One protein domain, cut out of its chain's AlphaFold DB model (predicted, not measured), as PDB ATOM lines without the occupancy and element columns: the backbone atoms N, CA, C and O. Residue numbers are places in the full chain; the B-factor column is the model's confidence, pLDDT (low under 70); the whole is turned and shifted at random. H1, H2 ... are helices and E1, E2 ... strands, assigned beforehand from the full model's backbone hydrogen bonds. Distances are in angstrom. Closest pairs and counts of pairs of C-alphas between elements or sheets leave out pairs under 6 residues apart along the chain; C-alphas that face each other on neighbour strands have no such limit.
ATOM      1  N   GLY A 398      36.626  12.971 -25.914       93.25
ATOM      2  CA  GLY A 398      37.070  12.327 -24.686       93.25
ATOM      3  C   GLY A 398      37.642  10.940 -24.954       93.25
ATOM      4  O   GLY A 398      37.508  10.384 -26.046       93.25
ATOM      5  N   TRP A 399      38.243  10.360 -23.924       95.25
ATOM      6  CA  TRP A 399      38.587   8.947 -23.887       95.25
ATOM      7  C   TRP A 399      38.538   8.434 -22.452       95.25
ATOM      8  O   TRP A 399      38.614   9.211 -21.500       95.25
ATOM      9  N   MET A 400      38.412   7.123 -22.305       94.06
ATOM     10  CA  MET A 400      38.578   6.434 -21.031       94.06
ATOM     11  C   MET A 400      39.394   5.161 -21.225       94.06
ATOM     12  O   MET A 400      39.468   4.628 -22.331       94.06
ATOM     13  N   GLN A 401      39.985   4.662 -20.146       92.81
ATOM     14  CA  GLN A 401      40.706   3.397 -20.154       92.81
ATOM     15  C   GLN A 401      39.883   2.307 -19.470       92.81
ATOM     16  O   GLN A 401      39.213   2.550 -18.468       92.81
ATOM     17  N   ILE A 402      39.940   1.092 -20.003       93.88
ATOM     18  CA  ILE A 402      39.242  -0.058 -19.432       93.88
ATOM     19  C   ILE A 402      39.955  -0.536 -18.169       93.88
ATOM     20  O   ILE A 402      41.098  -0.987 -18.215       93.88
ATOM     21  N   GLU A 403      39.260  -0.503 -17.035       90.25
ATOM     22  CA  GLU A 403      39.837  -0.898 -15.747       90.25
ATOM     23  C   GLU A 403      39.916  -2.414 -15.549       90.25
ATOM     24  O   GLU A 403      40.765  -2.892 -14.795       90.25
ATOM     25  N   GLN A 404      39.036  -3.184 -16.195       90.94
ATOM     26  CA  GLN A 404      38.949  -4.638 -16.047       90.94
ATOM     27  C   GLN A 404      38.523  -5.298 -17.358       90.94
ATOM     28  O   GLN A 404      37.666  -4.781 -18.073       90.94
ATOM     29  N   THR A 405      39.104  -6.462 -17.654       93.81
ATOM     30  CA  THR A 405      38.732  -7.259 -18.829       93.81
ATOM     31  C   THR A 405      37.270  -7.700 -18.728       93.81
ATOM     32  O   THR A 405      36.880  -8.321 -17.741       93.81
ATOM     33  N   GLN A 406      36.471  -7.406 -19.752       95.00
ATOM     34  CA  GLN A 406      35.035  -7.706 -19.805       95.00
ATOM     35  C   GLN A 406      34.579  -7.934 -21.254       95.00
ATOM     36  O   GLN A 406      35.344  -7.706 -22.183       95.00
ATOM     37  N   SER A 407      33.352  -8.404 -21.483       97.44
ATOM     38  CA  SER A 407      32.815  -8.465 -22.857       97.44
ATOM     39  C   SER A 407      32.465  -7.069 -23.379       97.44
ATOM     40  O   SER A 407      32.120  -6.183 -22.590       97.44
ATOM     41  N   GLN A 408      32.463  -6.860 -24.700       96.06
ATOM     42  CA  GLN A 408      32.011  -5.577 -25.255       96.06
ATOM     43  C   GLN A 408      30.540  -5.306 -24.921       96.06
ATOM     44  O   GLN A 408      30.159  -4.167 -24.673       96.06
ATOM     45  N   ALA A 409      29.703  -6.348 -24.852       95.19
ATOM     46  CA  ALA A 409      28.303  -6.206 -24.459       95.19
ATOM     47  C   ALA A 409      28.153  -5.611 -23.047       95.19
ATOM     48  O   ALA A 409      27.307  -4.743 -22.837       95.19
ATOM     49  N   GLN A 410      28.988  -6.042 -22.098       94.88
ATOM     50  CA  GLN A 410      29.008  -5.497 -20.737       94.88
ATOM     51  C   GLN A 410      29.556  -4.070 -20.695       94.88
ATOM     52  O   GLN A 410      28.975  -3.235 -20.007       94.88
ATOM     53  N   LEU A 411      30.610  -3.776 -21.466       95.19
ATOM     54  CA  LEU A 411      31.132  -2.415 -21.604       95.19
ATOM     55  C   LEU A 411      30.036  -1.451 -22.076       95.19
ATOM     56  O   LEU A 411      29.784  -0.441 -21.427       95.19
ATOM     57  N   TRP A 412      29.357  -1.775 -23.180       95.31
ATOM     58  CA  TRP A 412      28.319  -0.906 -23.737       95.31
ATOM     59  C   TRP A 412      27.118  -0.757 -22.802       95.31
ATOM     60  O   TRP A 412      26.596   0.344 -22.668       95.31
ATOM     61  N   ALA A 413      26.708  -1.829 -22.120       92.38
ATOM     62  CA  ALA A 413      25.626  -1.770 -21.138       92.38
ATOM     63  C   ALA A 413      25.974  -0.925 -19.899       92.38
ATOM     64  O   ALA A 413      25.072  -0.373 -19.280       92.38
ATOM     65  N   GLY A 414      27.256  -0.836 -19.527       91.19
ATOM     66  CA  GLY A 414      27.719   0.025 -18.435       91.19
ATOM     67  C   GLY A 414      27.951   1.480 -18.850       91.19
ATOM     68  O   GLY A 414      27.857   2.370 -18.010       91.19
ATOM     69  N   LEU A 415      28.259   1.721 -20.128       91.50
ATOM     70  CA  LEU A 415      28.539   3.056 -20.657       91.50
ATOM     71  C   LEU A 415      27.268   3.808 -21.074       91.50
ATOM     72  O   LEU A 415      27.206   5.025 -20.929       91.50
ATOM     73  N   PHE A 416      26.273   3.107 -21.623       91.75
ATOM     74  CA  PHE A 416      25.046   3.735 -22.109       91.75
ATOM     75  C   PHE A 416      23.977   3.800 -21.023       91.75
ATOM     76  O   PHE A 416      23.690   2.814 -20.345       91.75
ATOM     77  N   THR A 417      23.349   4.966 -20.910       82.62
ATOM     78  CA  THR A 417      22.169   5.205 -20.073       82.62
ATOM     79  C   THR A 417      20.904   5.246 -20.932       82.62
ATOM     80  O   THR A 417      20.981   5.282 -22.162       82.62
ATOM     81  N   GLU A 418      19.730   5.298 -20.296       74.12
ATOM     82  CA  GLU A 418      18.449   5.510 -20.995       74.12
ATOM     83  C   GLU A 418      18.413   6.830 -21.790       74.12
ATOM     84  O   GLU A 418      17.652   6.948 -22.743       74.12
ATOM     85  N   GLU A 419      19.281   7.788 -21.452       66.75
ATOM     86  CA  GLU A 419      19.422   9.089 -22.121       66.75
ATOM     87  C   GLU A 419      20.385   9.052 -23.326       66.75
ATOM     88  O   GLU A 419      20.554  10.044 -24.036       66.75
ATOM     89  N   THR A 420      21.072   7.927 -23.568       77.31
ATOM     90  CA  THR A 420      22.022   7.812 -24.685       77.31
ATOM     91  C   THR A 420      21.290   7.421 -25.969       77.31
ATOM     92  O   THR A 420      20.957   6.251 -26.168       77.31
ATOM     93  N   SER A 421      21.092   8.385 -26.872       78.94
ATOM     94  CA  SER A 421      20.393   8.176 -28.151       78.94
ATOM     95  C   SER A 421      21.009   7.071 -29.027       78.94
ATOM     96  O   SER A 421      22.220   6.838 -29.016       78.94
ATOM     97  N   GLU A 422      20.187   6.409 -29.851       82.25
ATOM     98  CA  GLU A 422      20.649   5.338 -30.753       82.25
ATOM     99  C   GLU A 422      21.750   5.803 -31.720       82.25
ATOM    100  O   GLU A 422      22.691   5.054 -31.993       82.25
ATOM    101  N   SER A 423      21.667   7.042 -32.213       76.56
ATOM    102  CA  SER A 423      22.687   7.628 -33.089       76.56
ATOM    103  C   SER A 423      24.018   7.807 -32.362       76.56
ATOM    104  O   SER A 423      25.062   7.463 -32.916       76.56
ATOM    105  N   GLN A 424      23.994   8.262 -31.105       83.94
ATOM    106  CA  GLN A 424      25.196   8.396 -30.288       83.94
ATOM    107  C   GLN A 424      25.807   7.030 -29.959       83.94
ATOM    108  O   GLN A 424      27.022   6.855 -30.042       83.94
ATOM    109  N   GLN A 425      24.983   6.023 -29.657       90.38
ATOM    110  CA  GLN A 425      25.471   4.657 -29.445       90.38
ATOM    111  C   GLN A 425      26.160   4.094 -30.696       90.38
ATOM    112  O   GLN A 425      27.188   3.424 -30.587       90.38
ATOM    113  N   GLN A 426      25.607   4.351 -31.887       90.44
ATOM    114  CA  GLN A 426      26.214   3.936 -33.155       90.44
ATOM    115  C   GLN A 426      27.526   4.675 -33.424       90.44
ATOM    116  O   GLN A 426      28.511   4.027 -33.773       90.44
ATOM    117  N   LEU A 427      27.568   5.993 -33.203       92.06
ATOM    118  CA  LEU A 427      28.781   6.805 -33.326       92.06
ATOM    119  C   LEU A 427      29.917   6.229 -32.470       92.06
ATOM    120  O   LEU A 427      31.003   5.947 -32.978       92.06
ATOM    121  N   LEU A 428      29.642   5.983 -31.186       94.75
ATOM    122  CA  LEU A 428      30.623   5.434 -30.252       94.75
ATOM    123  C   LEU A 428      31.093   4.038 -30.675       94.75
ATOM    124  O   LEU A 428      32.293   3.774 -30.670       94.75
ATOM    125  N   LYS A 429      30.189   3.151 -31.106       94.56
ATOM    126  CA  LYS A 429      30.573   1.816 -31.598       94.56
ATOM    127  C   LYS A 429      31.431   1.882 -32.862       94.56
ATOM    128  O   LYS A 429      32.390   1.125 -32.971       94.56
ATOM    129  N   ASN A 430      31.124   2.790 -33.787       94.81
ATOM    130  CA  ASN A 430      31.868   2.945 -35.038       94.81
ATOM    131  C   ASN A 430      33.327   3.345 -34.786       94.81
ATOM    132  O   ASN A 430      34.234   2.767 -35.384       94.81
ATOM    133  N   TYR A 431      33.557   4.286 -33.867       95.19
ATOM    134  CA  TYR A 431      34.902   4.756 -33.523       95.19
ATOM    135  C   TYR A 431      35.676   3.830 -32.578       95.19
ATOM    136  O   TYR A 431      36.859   4.055 -32.348       95.19
ATOM    137  N   ASN A 432      35.042   2.777 -32.057       97.00
ATOM    138  CA  ASN A 432      35.667   1.808 -31.156       97.00
ATOM    139  C   ASN A 432      35.763   0.395 -31.746       97.00
ATOM    140  O   ASN A 432      35.842  -0.591 -31.013       97.00
ATOM    141  N   GLY A 433      35.790   0.283 -33.076       94.06
ATOM    142  CA  GLY A 433      35.971  -0.998 -33.766       94.06
ATOM    143  C   GLY A 433      37.334  -1.667 -33.526       94.06
ATOM    144  O   GLY A 433      37.516  -2.816 -33.921       94.06
ATOM    145  N   HIS A 434      38.291  -0.973 -32.900       94.75
ATOM    146  CA  HIS A 434      39.611  -1.503 -32.534       94.75
ATOM    147  C   HIS A 434      39.611  -2.344 -31.253       94.75
ATOM    148  O   HIS A 434      40.573  -3.083 -31.039       94.75
ATOM    149  N   LEU A 435      38.577  -2.239 -30.410       97.00
ATOM    150  CA  LEU A 435      38.505  -2.963 -29.139       97.00
ATOM    151  C   LEU A 435      38.458  -4.482 -29.358       97.00
ATOM    152  O   LEU A 435      37.767  -4.982 -30.252       97.00
ATOM    153  N   ASN A 436      39.148  -5.233 -28.499       95.88
ATOM    154  CA  ASN A 436      39.116  -6.696 -28.525       95.88
ATOM    155  C   ASN A 436      37.773  -7.261 -28.009       95.88
ATOM    156  O   ASN A 436      36.979  -6.562 -27.379       95.88
ATOM    157  N   GLU A 437      37.519  -8.552 -28.255       94.62
ATOM    158  CA  GLU A 437      36.451  -9.320 -27.596       94.62
ATOM    159  C   GLU A 437      37.051 -10.591 -26.958       94.62
ATOM    160  O   GLU A 437      37.488 -11.491 -27.686       94.62
ATOM    161  N   PRO A 438      37.103 -10.688 -25.615       94.56
ATOM    162  CA  PRO A 438      36.711  -9.660 -24.643       94.56
ATOM    163  C   PRO A 438      37.611  -8.416 -24.711       94.56
ATOM    164  O   PRO A 438      38.799  -8.529 -25.029       94.56
ATOM    165  N   VAL A 439      37.051  -7.252 -24.369       95.69
ATOM    166  CA  VAL A 439      37.817  -6.010 -24.216       95.69
ATOM    167  C   VAL A 439      38.771  -6.175 -23.029       95.69
ATOM    168  O   VAL A 439      38.381  -6.660 -21.966       95.69
ATOM    169  N   ARG A 440      40.048  -5.853 -23.222       94.31
ATOM    170  CA  ARG A 440      41.142  -6.072 -22.271       94.31
ATOM    171  C   ARG A 440      41.331  -4.862 -21.360       94.31
ATOM    172  O   ARG A 440      41.176  -3.717 -21.776       94.31
ATOM    173  N   GLN A 441      41.741  -5.122 -20.118       93.50
ATOM    174  CA  GLN A 441      42.212  -4.071 -19.215       93.50
ATOM    175  C   GLN A 441      43.323  -3.244 -19.883       93.50
ATOM    176  O   GLN A 441      44.278  -3.800 -20.430       93.50
ATOM    177  N   GLY A 442      43.211  -1.923 -19.805       89.06
ATOM    178  CA  GLY A 442      44.158  -0.983 -20.391       89.06
ATOM    179  C   GLY A 442      43.793  -0.491 -21.792       89.06
ATOM    180  O   GLY A 442      44.407   0.472 -22.246       89.06
ATOM    181  N   GLU A 443      42.810  -1.096 -22.475       94.00
ATOM    182  CA  GLU A 443      42.348  -0.599 -23.778       94.00
ATOM    183  C   GLU A 443      41.693   0.781 -23.657       94.00
ATOM    184  O   GLU A 443      41.069   1.103 -22.645       94.00
ATOM    185  N   ILE A 444      41.842   1.590 -24.707       95.38
ATOM    186  CA  ILE A 444      41.327   2.958 -24.767       95.38
ATOM    187  C   ILE A 444      39.982   2.947 -25.493       95.38
ATOM    188  O   ILE A 444      39.900   2.524 -26.647       95.38
ATOM    189  N   VAL A 445      38.946   3.453 -24.828       96.62
ATOM    190  CA  VAL A 445      37.634   3.730 -25.417       96.62
ATOM    191  C   VAL A 445      37.574   5.202 -25.799       96.62
ATOM    192  O   VAL A 445      37.766   6.080 -24.961       96.62
ATOM    193  N   ILE A 446      37.290   5.470 -27.065       96.25
ATOM    194  CA  ILE A 446      37.211   6.807 -27.651       96.25
ATOM    195  C   ILE A 446      35.772   7.314 -27.527       96.25
ATOM    196  O   ILE A 446      34.830   6.614 -27.895       96.25
ATOM    197  N   LEU A 447      35.590   8.530 -27.014       95.00
ATOM    198  CA  LEU A 447      34.281   9.099 -26.683       95.00
ATOM    199  C   LEU A 447      34.058  10.443 -27.406       95.00
ATOM    200  O   LEU A 447      34.142  11.499 -26.771       95.00
ATOM    201  N   PRO A 448      33.805  10.447 -28.731       92.56
ATOM    202  CA  PRO A 448      33.388  11.653 -29.440       92.56
ATOM    203  C   PRO A 448      31.925  12.008 -29.129       92.56
ATOM    204  O   PRO A 448      31.052  11.140 -29.109       92.56
ATOM    205  N   THR A 449      31.633  13.295 -28.938       87.12
ATOM    206  CA  THR A 449      30.253  13.795 -28.755       87.12
ATOM    207  C   THR A 449      29.503  14.031 -30.071       87.12
ATOM    208  O   THR A 449      28.282  14.158 -30.052       87.12
ATOM    209  N   ALA A 450      30.216  14.117 -31.199       86.50
ATOM    210  CA  ALA A 450      29.675  14.299 -32.547       86.50
ATOM    211  C   ALA A 450      30.715  13.879 -33.604       86.50
ATOM    212  O   ALA A 450      31.839  13.507 -33.262       86.50
ATOM    213  N   GLU A 451      30.367  13.964 -34.887       88.69
ATOM    214  CA  GLU A 451      31.333  13.829 -35.985       88.69
ATOM    215  C   GLU A 451      32.261  15.063 -36.055       88.69
ATOM    216  O   GLU A 451      31.802  16.185 -35.829       88.69
ATOM    217  N   PRO A 452      33.561  14.907 -36.367       89.31
ATOM    218  CA  PRO A 452      34.480  16.036 -36.478       89.31
ATOM    219  C   PRO A 452      34.191  16.866 -37.737       89.31
ATOM    220  O   PRO A 452      34.215  16.372 -38.867       89.31
ATOM    221  N   GLU A 453      33.989  18.168 -37.560       84.19
ATOM    222  CA  GLU A 453      33.572  19.070 -38.638       84.19
ATOM    223  C   GLU A 453      34.766  19.689 -39.375       84.19
ATOM    224  O   GLU A 453      34.740  19.861 -40.596       84.19
ATOM    225  N   ASN A 454      35.843  19.992 -38.646       86.62
ATOM    226  CA  ASN A 454      37.025  20.669 -39.184       86.62
ATOM    227  C   ASN A 454      38.291  19.798 -39.153       86.62
ATOM    228  O   ASN A 454      38.362  18.777 -38.471       86.62
ATOM    229  N   ASP A 455      39.314  20.219 -39.899       90.38
ATOM    230  CA  ASP A 455      40.554  19.451 -40.067       90.38
ATOM    231  C   ASP A 455      41.320  19.259 -38.752       90.38
ATOM    232  O   ASP A 455      41.902  18.199 -38.534       90.38
ATOM    233  N   SER A 456      41.265  20.235 -37.839       89.06
ATOM    234  CA  SER A 456      41.906  20.118 -36.524       89.06
ATOM    235  C   SER A 456      41.248  19.036 -35.667       89.06
ATOM    236  O   SER A 456      41.944  18.275 -35.000       89.06
ATOM    237  N   GLN A 457      39.917  18.951 -35.688       91.00
ATOM    238  CA  GLN A 457      39.161  17.923 -34.969       91.00
ATOM    239  C   GLN A 457      39.408  16.537 -35.565       91.00
ATOM    240  O   GLN A 457      39.662  15.590 -34.825       91.00
ATOM    241  N   LYS A 458      39.411  16.431 -36.900       93.19
ATOM    242  CA  LYS A 458      39.742  15.184 -37.606       93.19
ATOM    243  C   LYS A 458      41.149  14.709 -37.262       93.19
ATOM    244  O   LYS A 458      41.347  13.526 -37.019       93.19
ATOM    245  N   GLN A 459      42.118  15.623 -37.208       91.81
ATOM    246  CA  GLN A 459      43.493  15.288 -36.852       91.81
ATOM    247  C   GLN A 459      43.605  14.779 -35.410       91.81
ATOM    248  O   GLN A 459      44.235  13.749 -35.192       91.81
ATOM    249  N   ALA A 460      42.974  15.456 -34.444       90.62
ATOM    250  CA  ALA A 460      42.975  15.022 -33.046       90.62
ATOM    251  C   ALA A 460      42.318  13.641 -32.868       90.62
ATOM    252  O   ALA A 460      42.857  12.785 -32.171       90.62
ATOM    253  N   LEU A 461      41.189  13.407 -33.545       93.62
ATOM    254  CA  LEU A 461      40.508  12.113 -33.532       93.62
ATOM    255  C   LEU A 461      41.367  11.008 -34.153       93.62
ATOM    256  O   LEU A 461      41.499   9.941 -33.564       93.62
ATOM    257  N   ASN A 462      41.982  11.270 -35.308       94.62
ATOM    258  CA  ASN A 462      42.848  10.300 -35.979       94.62
ATOM    259  C   ASN A 462      44.070   9.939 -35.131       94.62
ATOM    260  O   ASN A 462      44.423   8.767 -35.064       94.62
ATOM    261  N   GLN A 463      44.685  10.911 -34.452       92.88
ATOM    262  CA  GLN A 463      45.816  10.637 -33.567       92.88
ATOM    263  C   GLN A 463      45.417   9.693 -32.425       92.88
ATOM    264  O   GLN A 463      46.094   8.699 -32.174       92.88
ATOM    265  N   LEU A 464      44.288   9.967 -31.768       93.94
ATOM    266  CA  LEU A 464      43.795   9.114 -30.690       93.94
ATOM    267  C   LEU A 464      43.383   7.720 -31.195       93.94
ATOM    268  O   LEU A 464      43.622   6.730 -30.508       93.94
ATOM    269  N   LEU A 465      42.802   7.624 -32.396       95.12
ATOM    270  CA  LEU A 465      42.491   6.345 -33.046       95.12
ATOM    271  C   LEU A 465      43.751   5.515 -33.304       95.12
ATOM    272  O   LEU A 465      43.752   4.318 -33.024       95.12
ATOM    273  N   GLU A 466      44.820   6.133 -33.810       93.62
ATOM    274  CA  GLU A 466      46.098   5.452 -34.045       93.62
ATOM    275  C   GLU A 466      46.696   4.914 -32.738       93.62
ATOM    276  O   GLU A 466      47.092   3.746 -32.674       93.62
ATOM    277  N   GLU A 467      46.710   5.729 -31.680       91.62
ATOM    278  CA  GLU A 467      47.202   5.335 -30.354       91.62
ATOM    279  C   GLU A 467      46.363   4.196 -29.752       91.62
ATOM    280  O   GLU A 467      46.908   3.179 -29.308       91.62
ATOM    281  N   ALA A 468      45.035   4.320 -29.797       94.38
ATOM    282  CA  ALA A 468      44.118   3.316 -29.272       94.38
ATOM    283  C   ALA A 468      44.224   1.988 -30.035       94.38
ATOM    284  O   ALA A 468      44.283   0.921 -29.422       94.38
ATOM    285  N   GLN A 469      44.325   2.033 -31.366       95.50
ATOM    286  CA  GLN A 469      44.469   0.838 -32.192       95.50
ATOM    287  C   GLN A 469      45.810   0.133 -31.960       95.50
ATOM    288  O   GLN A 469      45.855  -1.102 -31.896       95.50
ATOM    289  N   ALA A 470      46.900   0.891 -31.808       90.88
ATOM    290  CA  ALA A 470      48.207   0.335 -31.474       90.88
ATOM    291  C   ALA A 470      48.179  -0.362 -30.104       90.88
ATOM    292  O   ALA A 470      48.594  -1.520 -29.995       90.88
ATOM    293  N   ALA A 471      47.617   0.298 -29.084       88.81
ATOM    294  CA  ALA A 471      47.482  -0.261 -27.741       88.81
ATOM    295  C   ALA A 471      46.642  -1.550 -27.738       88.81
ATOM    296  O   ALA A 471      47.097  -2.586 -27.249       88.81
ATOM    297  N   SER A 472      45.457  -1.525 -28.352       94.94
ATOM    298  CA  SER A 472      44.563  -2.685 -28.457       94.94
ATOM    299  C   SER A 472      45.198  -3.871 -29.183       94.94
ATOM    300  O   SER A 472      45.037  -5.021 -28.766       94.94
ATOM    301  N   THR A 473      45.971  -3.611 -30.241       94.31
ATOM    302  CA  THR A 473      46.657  -4.664 -31.003       94.31
ATOM    303  C   THR A 473      47.701  -5.390 -30.157       94.31
ATOM    304  O   THR A 473      47.801  -6.616 -30.228       94.31
ATOM    305  N   GLU A 474      48.489  -4.667 -29.357       91.94
ATOM    306  CA  GLU A 474      49.508  -5.286 -28.503       91.94
ATOM    307  C   GLU A 474      48.894  -5.960 -27.271       91.94
ATOM    308  O   GLU A 474      49.263  -7.092 -26.953       91.94
ATOM    309  N   LEU A 475      47.900  -5.334 -26.629       92.06
ATOM    310  CA  LEU A 475      47.182  -5.930 -25.498       92.06
ATOM    311  C   LEU A 475      46.466  -7.229 -25.890       92.06
ATOM    312  O   LEU A 475      46.469  -8.187 -25.117       92.06
ATOM    313  N   GLY A 476      45.923  -7.311 -27.108       91.56
ATOM    314  CA  GLY A 476      45.279  -8.519 -27.633       91.56
ATOM    315  C   GLY A 476      46.214  -9.730 -27.783       91.56
ATOM    316  O   GLY A 476      45.741 -10.867 -27.806       91.56
ATOM    317  N   LYS A 477      47.539  -9.520 -27.846       93.31
ATOM    318  CA  LYS A 477      48.542 -10.602 -27.931       93.31
ATOM    319  C   LYS A 477      48.906 -11.195 -26.570       93.31
ATOM    320  O   LYS A 477      49.512 -12.266 -26.516       93.31
ATOM    321  N   LEU A 478      48.593 -10.488 -25.488       91.56
ATOM    322  CA  LEU A 478      48.960 -10.863 -24.129       91.56
ATOM    323  C   LEU A 478      47.879 -11.744 -23.492       91.56
ATOM    324  O   LEU A 478      46.688 -11.629 -23.782       91.56
ATOM    325  N   ASN A 479      48.294 -12.630 -22.585       91.19
ATOM    326  CA  ASN A 479      47.352 -13.323 -21.707       91.19
ATOM    327  C   ASN A 479      46.916 -12.417 -20.537       91.19
ATOM    328  O   ASN A 479      47.498 -11.361 -20.301       91.19
ATOM    329  N   GLU A 480      45.899 -12.826 -19.778       86.62
ATOM    330  CA  GLU A 480      45.323 -11.989 -18.712       86.62
ATOM    331  C   GLU A 480      46.325 -11.594 -17.616       86.62
ATOM    332  O   GLU A 480      46.323 -10.451 -17.163       86.62
ATOM    333  N   GLU A 481      47.221 -12.500 -17.218       88.44
ATOM    334  CA  GLU A 481      48.247 -12.218 -16.206       88.44
ATOM    335  C   GLU A 481      49.280 -11.202 -16.717       88.44
ATOM    336  O   GLU A 481      49.703 -10.299 -15.988       88.44
ATOM    337  N   GLN A 482      49.652 -11.311 -17.994       89.06
ATOM    338  CA  GLN A 482      50.550 -10.377 -18.667       89.06
ATOM    339  C   GLN A 482      49.915  -8.992 -18.814       89.06
ATOM    340  O   GLN A 482      50.578  -8.001 -18.516       89.06
ATOM    341  N   VAL A 483      48.636  -8.915 -19.199       88.06
ATOM    342  CA  VAL A 483      47.883  -7.650 -19.276       88.06
ATOM    343  C   VAL A 483      47.805  -6.977 -17.904       88.06
ATOM    344  O   VAL A 483      48.098  -5.787 -17.780       88.06
ATOM    345  N   ALA A 484      47.472  -7.727 -16.851       86.12
ATOM    346  CA  ALA A 484      47.396  -7.185 -15.494       86.12
ATOM    347  C   ALA A 484      48.763  -6.691 -14.989       86.12
ATOM    348  O   ALA A 484      48.854  -5.672 -14.302       86.12
ATOM    349  N   THR A 485      49.840  -7.397 -15.344       86.25
ATOM    350  CA  THR A 485      51.213  -7.001 -15.002       86.25
ATOM    351  C   THR A 485      51.633  -5.736 -15.748       86.25
ATOM    352  O   THR A 485      52.190  -4.829 -15.131       86.25
ATOM    353  N   ALA A 486      51.334  -5.651 -17.048       84.50
ATOM    354  CA  ALA A 486      51.619  -4.476 -17.867       84.50
ATOM    355  C   ALA A 486      50.900  -3.230 -17.330       84.50
ATOM    356  O   ALA A 486      51.544  -2.208 -17.123       84.50
ATOM    357  N   ASN A 487      49.605  -3.337 -17.008       85.00
ATOM    358  CA  ASN A 487      48.840  -2.224 -16.437       85.00
ATOM    359  C   ASN A 487      49.343  -1.811 -15.047       85.00
ATOM    360  O   ASN A 487      49.526  -0.627 -14.784       85.00
ATOM    361  N   ARG A 488      49.640  -2.770 -14.155       86.31
ATOM    362  CA  ARG A 488      50.149  -2.475 -12.801       86.31
ATOM    363  C   ARG A 488      51.455  -1.681 -12.817       86.31
ATOM    364  O   ARG A 488      51.711  -0.902 -11.903       86.31
ATOM    365  N   HIS A 489      52.299  -1.926 -13.813       85.00
ATOM    366  CA  HIS A 489      53.608  -1.298 -13.937       85.00
ATOM    367  C   HIS A 489      53.662  -0.264 -15.063       85.00
ATOM    368  O   HIS A 489      54.759   0.127 -15.447       85.00
ATOM    369  N   PHE A 490      52.512   0.190 -15.570       82.31
ATOM    370  CA  PHE A 490      52.433   1.067 -16.735       82.31
ATOM    371  C   PHE A 490      53.275   2.336 -16.569       82.31
ATOM    372  O   PHE A 490      54.150   2.577 -17.389       82.31
ATOM    373  N   GLU A 491      53.114   3.077 -15.467       78.38
ATOM    374  CA  GLU A 491      53.891   4.303 -15.201       78.38
ATOM    375  C   GLU A 491      55.406   4.052 -15.169       78.38
ATOM    376  O   GLU A 491      56.203   4.859 -15.641       78.38
ATOM    377  N   LEU A 492      55.819   2.903 -14.626       79.44
ATOM    378  CA  LEU A 492      57.227   2.522 -14.566       79.44
ATOM    379  C   LEU A 492      57.759   2.157 -15.959       79.44
ATOM    380  O   LEU A 492      58.880   2.520 -16.306       79.44
ATOM    381  N   LEU A 493      56.969   1.429 -16.749       78.00
ATOM    382  CA  LEU A 493      57.312   1.056 -18.119       78.00
ATOM    383  C   LEU A 493      57.374   2.287 -19.029       78.00
ATOM    384  O   LEU A 493      58.306   2.391 -19.823       78.00
ATOM    385  N   ASP A 494      56.447   3.230 -18.871       76.31
ATOM    386  CA  ASP A 494      56.413   4.498 -19.603       76.31
ATOM    387  C   ASP A 494      57.609   5.398 -19.245       76.31
ATOM    388  O   ASP A 494      58.285   5.941 -20.124       76.31
ATOM    389  N   TYR A 495      57.979   5.460 -17.960       80.50
ATOM    390  CA  TYR A 495      59.208   6.128 -17.522       80.50
ATOM    391  C   TYR A 495      60.453   5.560 -18.225       80.50
ATOM    392  O   TYR A 495      61.255   6.312 -18.775       80.50
ATOM    393  N   TYR A 496      60.611   4.234 -18.268       78.00
ATOM    394  CA  TYR A 496      61.773   3.627 -18.928       78.00
ATOM    395  C   TYR A 496      61.724   3.730 -20.455       78.00
ATOM    396  O   TYR A 496      62.770   3.877 -21.086       78.00
ATOM    397  N   ALA A 497      60.537   3.670 -21.060       75.94
ATOM    398  CA  ALA A 497      60.373   3.871 -22.495       75.94
ATOM    399  C   ALA A 497      60.754   5.304 -22.898       75.94
ATOM    400  O   ALA A 497      61.484   5.497 -23.871       75.94
ATOM    401  N   SER A 498      60.332   6.300 -22.116       75.25
ATOM    402  CA  SER A 498      60.676   7.706 -22.343       75.25
ATOM    403  C   SER A 498      62.150   8.021 -22.052       75.25
ATOM    404  O   SER A 498      62.743   8.825 -22.772       75.25
ATOM    405  N   GLU A 499      62.779   7.365 -21.069       76.56
ATOM    406  CA  GLU A 499      64.233   7.440 -20.859       76.56
ATOM    407  C   GLU A 499      65.028   6.809 -22.009       76.56
ATOM    408  O   GLU A 499      66.039   7.369 -22.413       76.56
ATOM    409  N   ALA A 500      64.583   5.674 -22.554       68.81
ATOM    410  CA  ALA A 500      65.269   4.990 -23.654       68.81
ATOM    411  C   ALA A 500      65.157   5.723 -25.007       68.81
ATOM    412  O   ALA A 500      65.923   5.433 -25.927       68.81
ATOM    413  N   LEU A 501      64.191   6.639 -25.134       59.16
ATOM    414  CA  LEU A 501      63.963   7.489 -26.307       59.16
ATOM    415  C   LEU A 501      64.663   8.860 -26.215       59.16
ATOM    416  O   LEU A 501      64.647   9.605 -27.200       59.16
ATOM    417  N   ARG A 502      65.262   9.199 -25.065       49.50
ATOM    418  CA  ARG A 502      66.153  10.359 -24.884       49.50
ATOM    419  C   ARG A 502      67.593   9.999 -25.224       49.50
ATOM    420  O   ARG A 502      68.283  10.897 -25.760       49.50
TER     421      ARG A 502
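AT A GLANCE: This is residues 398 to 502 of the 502 residues of an uncharacterized protein of Photobacterium halotolerans (UniProt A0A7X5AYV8). A short antiparallel ribbon of two strands, E1 and E2, makes the middle, with the long helix H3 packed on E2 and reaching beyond the ribbon, and H2 also packed on E2. H1 lies farther out, near H2, and past the end of H3 the chain turns a corner through H4 into H5; residues 491 to 502, of which 491 to 500 belong to H5, stick out as an arm. The printed part has 105 residues, with five named helices and two named strands in the order E1, H1, H2, E2, H3, H4, H5; the class is mostly helix. It is only just compact, close to loose, with a radius of gyration of the C-alphas of 15.1 A and spans of 42 by 33 by 19 A.

HOW THE PARTS SIT: E1, residues 398 to 401, and E2, residues 444 to 448, are antiparallel neighbours at 160 degrees, with N 400 and O 445 2.9 A apart and N 447 and O 398 2.8 A apart, both within hydrogen-bond range. H1, residues 408 to 415, and H2, residues 422 to 431, are near each other, with 5 pairs of C-alphas within 10 A. The closest C-alphas of H2 and E2 are those of Leu 428 and Leu 447, 6.3 A apart. Those of E2 and H3, residues 455 to 475, are Ile 444 and Ala 468, 5.3 A apart. H2 and H3 are close but not clearly touching, at a steep tilt of 66 degrees, the same way; their closest C-alphas, Tyr 431 and Leu 465, are 7.8 A apart. H3 and H4, residues 480 to 488, are close but not clearly touching, at a steep tilt of 52 degrees, opposite ways; their closest C-alphas, Leu 475 and Val 483, are 6.5 A apart. H4 and H5, residues 490 to 500, are close but not clearly touching, only just about perpendicular at 70.1 degrees; their closest C-alphas, Ala 486 and Leu 493, are 7.9 A apart. H3 and H5 are apart. In H1, H2, H3, H4 and H5 every O i to N i+4 pair is within hydrogen-bond range.

IN THESE COORDINATES: E1 begins at C-alpha 398, (37.070, 12.327, -24.686). H2 is 14.5 A long and E2 12.7 A. H3, the longest helix, runs 30.0 A from C-alpha 455 at (40.554, 19.451, -40.067). H5 is 15.1 A long and ends at C-alpha 500, (65.269, 4.990, -23.654).

THE WHOLE: The C-alphas farthest apart, those of Glu 418 and Arg 502, are 48.1 A apart. The printed part has no cut. The link from H2 to E2, 12 residues, is long. Mean pLDDT of the printed part is 88.8; residue 419 and residues 500 to 502 are under 70.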